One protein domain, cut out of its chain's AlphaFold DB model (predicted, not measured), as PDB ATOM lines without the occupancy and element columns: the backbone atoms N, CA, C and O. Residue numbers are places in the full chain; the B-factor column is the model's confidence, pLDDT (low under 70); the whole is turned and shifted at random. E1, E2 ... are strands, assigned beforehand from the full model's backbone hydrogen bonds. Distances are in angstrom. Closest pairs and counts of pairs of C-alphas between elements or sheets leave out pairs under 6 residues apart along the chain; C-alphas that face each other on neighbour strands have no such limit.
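AT A GLANCE: This is residues 23 to 86 of the 178 residues of an uncharacterized protein of Flavonifractor sp. An9 (UniProt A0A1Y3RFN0). Three small two-stranded antiparallel pairs make a loose, elongated body: hairpins E1-E2 and E4-E5 meet through E2 and E4, and E3 pairs with the last strand, E6. The turn of hairpin E1-E2 lies toward one end of the long axis, and the long link of residues 65 to 80 loops out to the other. The printed part has 64 residues, no named helix and six named strands, E1 to E6 in order; the class is all strand, though under half of the residues, 27, are in named strands. The radius of gyration of the C-alphas is 13.5 A, and the spans are 45 by 26 by 15 A.

HOW THE PARTS SIT: Start at E1, residues 27 to 31, which forms a hairpin with E2, residues 37 to 41; look for N 30 and O 38, 2.8 A apart. Next come E3, residues 45 to 48, and E4, residues 54 to 58, which are apart. The closest C-alphas of E2 and E4 are those of Phe 39 and Ile 56, 5.9 A apart. E4 forms a hairpin with E5, residues 61 to 64, where N 63 and O 55 are 2.8 A apart. Last, E6, residues 81 to 84, is the antiparallel neighbour of E3, with N 83 and O 46 at 2.8 A; E6 and E4 are apart.

IN THESE COORDINATES: Find C-alpha 27 at (-51.648, 17.758, -14.512), where E1 begins its 13.0 A; E2 covers 13.4 A and E3 9.6 A. E4 runs 12.4 A from C-alpha 54 at (-38.857, 16.693, -15.114), and E5 10.1 A. E6 ends after 10.3 A at C-alpha 84, (-50.939, 6.364, -9.715).

THE WHOLE: The two C-alphas farthest apart, those of Gly 35 and Asp 74, are 45.2 A apart. The printed part has no cut; the link E5 to E6 is long and the others are tight. Confidence is low at residues 23 to 24 and 73.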
ATOM      1  N   GLU A  23     -60.259   9.567 -18.183       58.97
ATOM      2  CA  GLU A  23     -58.976   9.887 -18.802       58.97
ATOM      3  C   GLU A  23     -58.213  10.707 -17.761       58.97
ATOM      4  O   GLU A  23     -58.579  11.848 -17.478       58.97
ATOM      5  N   THR A  24     -57.261  10.068 -17.075       68.88
ATOM      6  CA  THR A  24     -56.582  10.689 -15.951       68.88
ATOM      7  C   THR A  24     -55.655  11.717 -16.555       68.88
ATOM      8  O   THR A  24     -54.632  11.371 -17.150       68.88
ATOM      9  N   VAL A  25     -56.041  12.979 -16.431       84.56
ATOM     10  CA  VAL A  25     -55.181  14.095 -16.791       84.56
ATOM     11  C   VAL A  25     -53.914  14.002 -15.932       84.56
ATOM     12  O   VAL A  25     -53.978  13.648 -14.753       84.56
ATOM     13  N   LEU A  26     -52.740  14.236 -16.523       86.88
ATOM     14  CA  LEU A  26     -51.473  14.170 -15.779       86.88
ATOM     15  C   LEU A  26     -51.328  15.358 -14.827       86.88
ATOM     16  O   LEU A  26     -50.713  15.233 -13.768       86.88
ATOM     17  N   ALA A  27     -51.858  16.514 -15.220       90.81
ATOM     18  CA  ALA A  27     -51.648  17.758 -14.512       90.81
ATOM     19  C   ALA A  27     -52.841  18.713 -14.557       90.81
ATOM     20  O   ALA A  27     -53.469  18.886 -15.599       90.81
ATOM     21  N   ASP A  28     -53.064  19.405 -13.445       90.25
ATOM     22  CA  ASP A  28     -53.994  20.523 -13.353       90.25
ATOM     23  C   ASP A  28     -53.285  21.833 -13.706       90.25
ATOM     24  O   ASP A  28     -52.090  22.013 -13.436       90.25
ATOM     25  N   ASN A  29     -54.025  22.773 -14.296       89.81
ATOM     26  CA  ASN A  29     -53.548  24.132 -14.506       89.81
ATOM     27  C   ASN A  29     -53.870  25.019 -13.296       89.81
ATOM     28  O   ASN A  29     -54.962  25.014 -12.732       89.81
ATOM     29  N   VAL A  30     -52.894  25.826 -12.903       86.06
ATOM     30  CA  VAL A  30     -53.022  26.802 -11.827       86.06
ATOM     31  C   VAL A  30     -52.632  28.156 -12.391       86.06
ATOM     32  O   VAL A  30     -51.550  28.326 -12.954       86.06
ATOM     33  N   ASN A  31     -53.534  29.124 -12.253       82.88
ATOM     34  CA  ASN A  31     -53.245  30.504 -12.613       82.88
ATOM     35  C   ASN A  31     -52.351  31.106 -11.530       82.88
ATOM     36  O   ASN A  31     -52.766  31.181 -10.371       82.88
ATOM     37  N   SER A  32     -51.146  31.536 -11.894       78.38
ATOM     38  CA  SER A  32     -50.302  32.316 -10.992       78.38
ATOM     39  C   SER A  32     -50.655  33.801 -11.042       78.38
ATOM     40  O   SER A  32     -51.205  34.308 -12.022       78.38
ATOM     41  N   ASP A  33     -50.292  34.525  -9.983       82.25
ATOM     42  CA  ASP A  33     -50.592  35.955  -9.813       82.25
ATOM     43  C   ASP A  33     -50.021  36.850 -10.932       82.25
ATOM     44  O   ASP A  33     -50.507  37.955 -11.164       82.25
ATOM     45  N   ASN A  34     -48.991  36.379 -11.642       84.25
ATOM     46  CA  ASN A  34     -48.368  37.066 -12.777       84.25
ATOM     47  C   ASN A  34     -49.015  36.730 -14.141       84.25
ATOM     48  O   ASN A  34     -48.544  37.226 -15.162       84.25
ATOM     49  N   GLY A  35     -50.072  35.912 -14.168       81.00
ATOM     50  CA  GLY A  35     -50.766  35.500 -15.391       81.00
ATOM     51  C   GLY A  35     -50.081  34.376 -16.175       81.00
ATOM     52  O   GLY A  35     -50.509  34.077 -17.289       81.00
ATOM     53  N   GLU A  36     -49.035  33.753 -15.626       84.75
ATOM     54  CA  GLU A  36     -48.465  32.527 -16.187       84.75
ATOM     55  C   GLU A  36     -49.346  31.314 -15.840       84.75
ATOM     56  O   GLU A  36     -50.012  31.252 -14.805       84.75
ATOM     57  N   THR A  37     -49.374  30.328 -16.732       84.62
ATOM     58  CA  THR A  37     -49.991  29.033 -16.434       84.62
ATOM     59  C   THR A  37     -48.930  28.118 -15.852       84.62
ATOM     60  O   THR A  37     -47.937  27.813 -16.515       84.62
ATOM     61  N   ILE A  38     -49.153  27.665 -14.624       89.12
ATOM     62  CA  ILE A  38     -48.326  26.654 -13.970       89.12
ATOM     63  C   ILE A  38     -49.090  25.334 -14.009       89.12
ATOM     64  O   ILE A  38     -50.282  25.304 -13.722       89.12
ATOM     65  N   PHE A  39     -48.406  24.245 -14.348       92.06
ATOM     66  CA  PHE A  39     -48.978  22.906 -14.281       92.06
ATOM     67  C   PHE A  39     -48.437  22.165 -13.061       92.06
ATOM     68  O   PHE A  39     -47.222  22.127 -12.844       92.06
ATOM     69  N   ILE A  40     -49.334  21.567 -12.281       91.75
ATOM     70  CA  ILE A  40     -48.999  20.724 -11.125       91.75
ATOM     71  C   ILE A  40     -49.558  19.317 -11.336       91.75
ATOM     72  O   ILE A  40     -50.550  19.188 -12.049       91.75
ATOM     73  N   PRO A  41     -48.961  18.261 -10.751       92.69
ATOM     74  CA  PRO A  41     -49.529  16.915 -10.832       92.69
ATOM     75  C   PRO A  41     -50.994  16.918 -10.390       92.69
ATOM     76  O   PRO A  41     -51.311  17.494  -9.347       92.69
ATOM     77  N   ALA A  42     -51.864  16.300 -11.187       92.12
ATOM     78  CA  ALA A  42     -53.283  16.212 -10.864       92.12
ATOM     79  C   ALA A  42     -53.524  15.285  -9.662       92.12
ATOM     80  O   ALA A  42     -52.661  14.480  -9.289       92.12
ATOM     81  N   GLU A  43     -54.713  15.377  -9.062       90.06
ATOM     82  CA  GLU A  43     -55.104  14.519  -7.941       90.06
ATOM     83  C   GLU A  43     -54.889  13.021  -8.251       90.06
ATOM     84  O   GLU A  43     -55.184  12.530  -9.341       90.06
ATOM     85  N   GLY A  44     -54.348  12.288  -7.272       90.00
ATOM     86  CA  GLY A  44     -54.036  10.859  -7.381       90.00
ATOM     87  C   GLY A  44     -52.626  10.546  -7.892       90.00
ATOM     88  O   GLY A  44     -52.141   9.437  -7.667       90.00
ATOM     89  N   TRP A  45     -51.928  11.506  -8.505       93.50
ATOM     90  CA  TRP A  45     -50.531  11.319  -8.891       93.50
ATOM     91  C   TRP A  45     -49.571  11.573  -7.730       93.50
ATOM     92  O   TRP A  45     -49.624  12.596  -7.051       93.50
ATOM     93  N   THR A  46     -48.613  10.665  -7.562       93.81
ATOM     94  CA  THR A  46     -47.428  10.872  -6.727       93.81
ATOM     95  C   THR A  46     -46.197  10.944  -7.619       93.81
ATOM     96  O   THR A  46     -45.886   9.991  -8.333       93.81
ATOM     97  N   VAL A  47     -45.470  12.061  -7.567       94.12
ATOM     98  CA  VAL A  47     -44.185  12.208  -8.264       94.12
ATOM     99  C   VAL A  47     -43.062  11.910  -7.287       94.12
ATOM    100  O   VAL A  47     -42.915  12.588  -6.269       94.12
ATOM    101  N   VAL A  48     -42.261  10.895  -7.591       93.81
ATOM    102  CA  VAL A  48     -41.189  10.447  -6.703       93.81
ATOM    103  C   VAL A  48     -39.844  10.979  -7.179       93.81
ATOM    104  O   VAL A  48     -39.548  10.982  -8.377       93.81
ATOM    105  N   ASN A  49     -39.024  11.429  -6.224       94.44
ATOM    106  CA  ASN A  49     -37.678  11.951  -6.469       94.44
ATOM    107  C   ASN A  49     -37.662  13.038  -7.565       94.44
ATOM    108  O   ASN A  49     -36.835  13.005  -8.481       94.44
ATOM    109  N   GLN A  50     -38.623  13.970  -7.504       94.50
ATOM    110  CA  GLN A  50     -38.763  15.043  -8.488       94.50
ATOM    111  C   GLN A  50     -37.565  16.000  -8.442       94.50
ATOM    112  O   GLN A  50     -37.154  16.451  -7.372       94.50
ATOM    113  N   ASN A  51     -37.031  16.347  -9.611       95.56
ATOM    114  CA  ASN A  51     -35.977  17.345  -9.774       95.56
ATOM    115  C   ASN A  51     -36.153  18.138 -11.087       95.56
ATOM    116  O   ASN A  51     -37.129  17.957 -11.819       95.56
ATOM    117  N   GLU A  52     -35.199  19.012 -11.412       95.88
ATOM    118  CA  GLU A  52     -35.238  19.922 -12.565       95.88
ATOM    119  C   GLU A  52     -35.259  19.236 -13.945       95.88
ATOM    120  O   GLU A  52     -35.520  19.883 -14.964       95.88
ATOM    121  N   ASN A  53     -35.002  17.926 -13.992       95.75
ATOM    122  CA  ASN A  53     -35.021  17.114 -15.207       95.75
ATOM    123  C   ASN A  53     -36.422  16.591 -15.563       95.75
ATOM    124  O   ASN A  53     -36.555  15.889 -16.563       95.75
ATOM    125  N   CYS A  54     -37.455  16.945 -14.793       95.12
ATOM    126  CA  CYS A  54     -38.857  16.693 -15.114       95.12
ATOM    127  C   CYS A  54     -39.630  18.004 -15.227       95.12
ATOM    128  O   CYS A  54     -39.663  18.803 -14.292       95.12
ATOM    129  N   LYS A  55     -40.293  18.208 -16.366       93.94
ATOM    130  CA  LYS A  55     -41.138  19.376 -16.629       93.94
ATOM    131  C   LYS A  55     -42.538  18.932 -17.012       93.94
ATOM    132  O   LYS A  55     -42.698  18.095 -17.897       93.94
ATOM    133  N   ILE A  56     -43.534  19.523 -16.368       93.75
ATOM    134  CA  ILE A  56     -44.936  19.384 -16.748       93.75
ATOM    135  C   ILE A  56     -45.229  20.511 -17.737       93.75
ATOM    136  O   ILE A  56     -45.167  21.684 -17.379       93.75
ATOM    137  N   GLU A  57     -45.442  20.164 -19.005       92.31
ATOM    138  CA  GLU A  57     -45.568  21.137 -20.098       92.31
ATOM    139  C   GLU A  57     -47.019  21.484 -20.428       92.31
ATOM    140  O   GLU A  57     -47.285  22.557 -20.965       92.31
ATOM    141  N   ALA A  58     -47.936  20.556 -20.163       91.44
ATOM    142  CA  ALA A  58     -49.370  20.722 -20.343       91.44
ATOM    143  C   ALA A  58     -50.122  19.673 -19.515       91.44
ATOM    144  O   ALA A  58     -49.516  18.713 -19.035       91.44
ATOM    145  N   GLU A  59     -51.448  19.799 -19.461       91.12
ATOM    146  CA  GLU A  59     -52.376  18.855 -18.815       91.12
ATOM    147  C   GLU A  59     -52.054  17.379 -19.108       91.12
ATOM    148  O   GLU A  59     -52.084  16.543 -18.215       91.12
ATOM    149  N   ASN A  60     -51.668  17.057 -20.350       91.06
ATOM    150  CA  ASN A  60     -51.372  15.690 -20.801       91.06
ATOM    151  C   ASN A  60     -49.955  15.530 -21.374       91.06
ATOM    152  O   ASN A  60     -49.718  14.682 -22.238       91.06
ATOM    153  N   LYS A  61     -49.002  16.369 -20.946       92.94
ATOM    154  CA  LYS A  61     -47.636  16.335 -21.476       92.94
ATOM    155  C   LYS A  61     -46.598  16.598 -20.396       92.94
ATOM    156  O   LYS A  61     -46.533  17.686 -19.832       92.94
ATOM    157  N   ILE A  62     -45.719  15.620 -20.207       94.44
ATOM    158  CA  ILE A  62     -44.507  15.752 -19.403       94.44
ATOM    159  C   ILE A  62     -43.272  15.503 -20.269       94.44
ATOM    160  O   ILE A  62     -43.299  14.695 -21.200       94.44
ATOM    161  N   SER A  63     -42.185  16.182 -19.930       93.88
ATOM    162  CA  SER A  63     -40.859  15.988 -20.508       93.88
ATOM    163  C   SER A  63     -39.905  15.551 -19.405       93.88
ATOM    164  O   SER A  63     -39.762  16.247 -18.399       93.88
ATOM    165  N   ILE A  64     -39.241  14.411 -19.597       93.44
ATOM    166  CA  ILE A  64     -38.255  13.871 -18.656       93.44
ATOM    167  C   ILE A  64     -36.921  13.704 -19.382       93.44
ATOM    168  O   ILE A  64     -36.832  12.986 -20.381       93.44
ATOM    169  N   THR A  65     -35.871  14.336 -18.864       93.12
ATOM    170  CA  THR A  65     -34.493  14.068 -19.284       93.12
ATOM    171  C   THR A  65     -33.995  12.826 -18.550       93.12
ATOM    172  O   THR A  65     -34.034  12.769 -17.321       93.12
ATOM    173  N   THR A  66     -33.520  11.820 -19.288       91.00
ATOM    174  CA  THR A  66     -33.040  10.558 -18.703       91.00
ATOM    175  C   THR A  66     -31.887  10.789 -17.727       91.00
ATOM    176  O   THR A  66     -30.920  11.470 -18.069       91.00
ATOM    177  N   GLN A  67     -31.957  10.157 -16.556       92.94
ATOM    178  CA  GLN A  67     -30.919  10.161 -15.522       92.94
ATOM    179  C   GLN A  67     -30.524   8.720 -15.161       92.94
ATOM    180  O   GLN A  67     -31.144   7.763 -15.626       92.94
ATOM    181  N   ILE A  68     -29.482   8.560 -14.341       91.94
ATOM    182  CA  ILE A  68     -29.097   7.253 -13.794       91.94
ATOM    183  C   ILE A  68     -30.212   6.737 -12.877       91.94
ATOM    184  O   ILE A  68     -30.702   7.472 -12.022       91.94
ATOM    185  N   GLY A  69     -30.572   5.467 -13.054       91.44
ATOM    186  CA  GLY A  69     -31.484   4.726 -12.189       91.44
ATOM    187  C   GLY A  69     -32.327   3.715 -12.966       91.44
ATOM    188  O   GLY A  69     -32.534   3.860 -14.172       91.44
ATOM    189  N   ASP A  70     -32.788   2.664 -12.292       86.88
ATOM    190  CA  ASP A  70     -33.632   1.622 -12.884       86.88
ATOM    191  C   ASP A  70     -34.486   0.935 -11.804       86.88
ATOM    192  O   ASP A  70     -34.136   0.938 -10.631       86.88
ATOM    193  N   PHE A  71     -35.585   0.301 -12.214       83.31
ATOM    194  CA  PHE A  71     -36.397  -0.568 -11.361       83.31
ATOM    195  C   PHE A  71     -35.889  -2.015 -11.274       83.31
ATOM    196  O   PHE A  71     -36.525  -2.876 -10.667       83.31
ATOM    197  N   ALA A  72     -34.735  -2.307 -11.870       75.44
ATOM    198  CA  ALA A  72     -34.026  -3.558 -11.662       75.44
ATOM    199  C   ALA A  72     -33.396  -3.631 -10.255       75.44
ATOM    200  O   ALA A  72     -33.019  -2.628  -9.657       75.44
ATOM    201  N   GLN A  73     -33.258  -4.851  -9.725       69.88
ATOM    202  CA  GLN A  73     -32.628  -5.073  -8.415       69.88
ATOM    203  C   GLN A  73     -31.174  -4.597  -8.426       69.88
ATOM    204  O   GLN A  73     -30.474  -4.808  -9.411       69.88
ATOM    205  N   ASP A  74     -30.748  -4.005  -7.310       78.81
ATOM    206  CA  ASP A  74     -29.402  -3.468  -7.070       78.81
ATOM    207  C   ASP A  74     -29.039  -2.236  -7.919       78.81
ATOM    208  O   ASP A  74     -27.897  -1.774  -7.886       78.81
ATOM    209  N   TYR A  75     -30.003  -1.664  -8.647       82.31
ATOM    210  CA  TYR A  75     -29.840  -0.360  -9.282       82.31
ATOM    211  C   TYR A  75     -30.236   0.760  -8.323       82.31
ATOM    212  O   TYR A  75     -31.039   0.585  -7.407       82.31
ATOM    213  N   GLN A  76     -29.662   1.937  -8.564       89.81
ATOM    214  CA  GLN A  76     -30.142   3.167  -7.958       89.81
ATOM    215  C   GLN A  76     -31.611   3.384  -8.351       89.81
ATOM    216  O   GLN A  76     -31.962   3.258  -9.526       89.81
ATOM    217  N   GLU A  77     -32.447   3.734  -7.376       90.75
ATOM    218  CA  GLU A  77     -33.832   4.129  -7.624       90.75
ATOM    219  C   GLU A  77     -33.881   5.321  -8.598       90.75
ATOM    220  O   GLU A  77     -33.115   6.280  -8.437       90.75
ATOM    221  N   PRO A  78     -34.727   5.274  -9.643       92.12
ATOM    222  CA  PRO A  78     -34.799   6.351 -10.618       92.12
ATOM    223  C   PRO A  78     -35.403   7.626 -10.022       92.12
ATOM    224  O   PRO A  78     -36.221   7.602  -9.105       92.12
ATOM    225  N   ASN A  79     -35.024   8.762 -10.601       94.69
ATOM    226  CA  ASN A  79     -35.689  10.039 -10.358       94.69
ATOM    227  C   ASN A  79     -36.895  10.210 -11.289       94.69
ATOM    228  O   ASN A  79     -36.951   9.591 -12.355       94.69
ATOM    229  N   ASN A  80     -37.791  11.138 -10.946       94.94
ATOM    230  CA  ASN A  80     -38.828  11.656 -11.845       94.94
ATOM    231  C   ASN A  80     -39.809  10.604 -12.396       94.94
ATOM    232  O   ASN A  80     -40.260  10.720 -13.538       94.94
ATOM    233  N   TYR A  81     -40.154   9.582 -11.614       93.62
ATOM    234  CA  TYR A  81     -41.207   8.643 -11.998       93.62
ATOM    235  C   TYR A  81     -42.531   8.999 -11.325       93.62
ATOM    236  O   TYR A  81     -42.577   9.567 -10.232       93.62
ATOM    237  N   TRP A  82     -43.610   8.687 -12.032       93.81
ATOM    238  CA  TRP A  82     -44.965   9.081 -11.687       93.81
ATOM    239  C   TRP A  82     -45.762   7.838 -11.324       93.81
ATOM    240  O   TRP A  82     -45.809   6.878 -12.095       93.81
ATOM    241  N   LEU A  83     -46.360   7.861 -10.140       93.25
ATOM    242  CA  LEU A  83     -47.177   6.786  -9.605       93.25
ATOM    243  C   LEU A  83     -48.635   7.214  -9.565       93.25
ATOM    244  O   LEU A  83     -48.947   8.345  -9.199       93.25
ATOM    245  N   TYR A  84     -49.502   6.268  -9.893       92.19
ATOM    246  CA  TYR A  84     -50.939   6.364  -9.715       92.19
ATOM    247  C   TYR A  84     -51.422   5.011  -9.202       92.19
ATOM    248  O   TYR A  84     -50.959   3.972  -9.689       92.19
ATOM    249  N   ASP A  85     -52.329   5.015  -8.229       91.31
ATOM    250  CA  ASP A  85     -52.852   3.778  -7.658       91.31
ATOM    251  C   ASP A  85     -53.608   2.985  -8.725       91.31
ATOM    252  O   ASP A  85     -54.569   3.457  -9.337       91.31
ATOM    253  N   ALA A  86     -53.148   1.758  -8.976       88.88
ATOM    254  CA  ALA A  86     -53.782   0.901  -9.961       88.88
ATOM    255  C   ALA A  86     -55.229   0.599  -9.529       88.88
ATOM    256  O   ALA A  86     -55.464   0.263  -8.365       88.88
TER     257      ALA A  86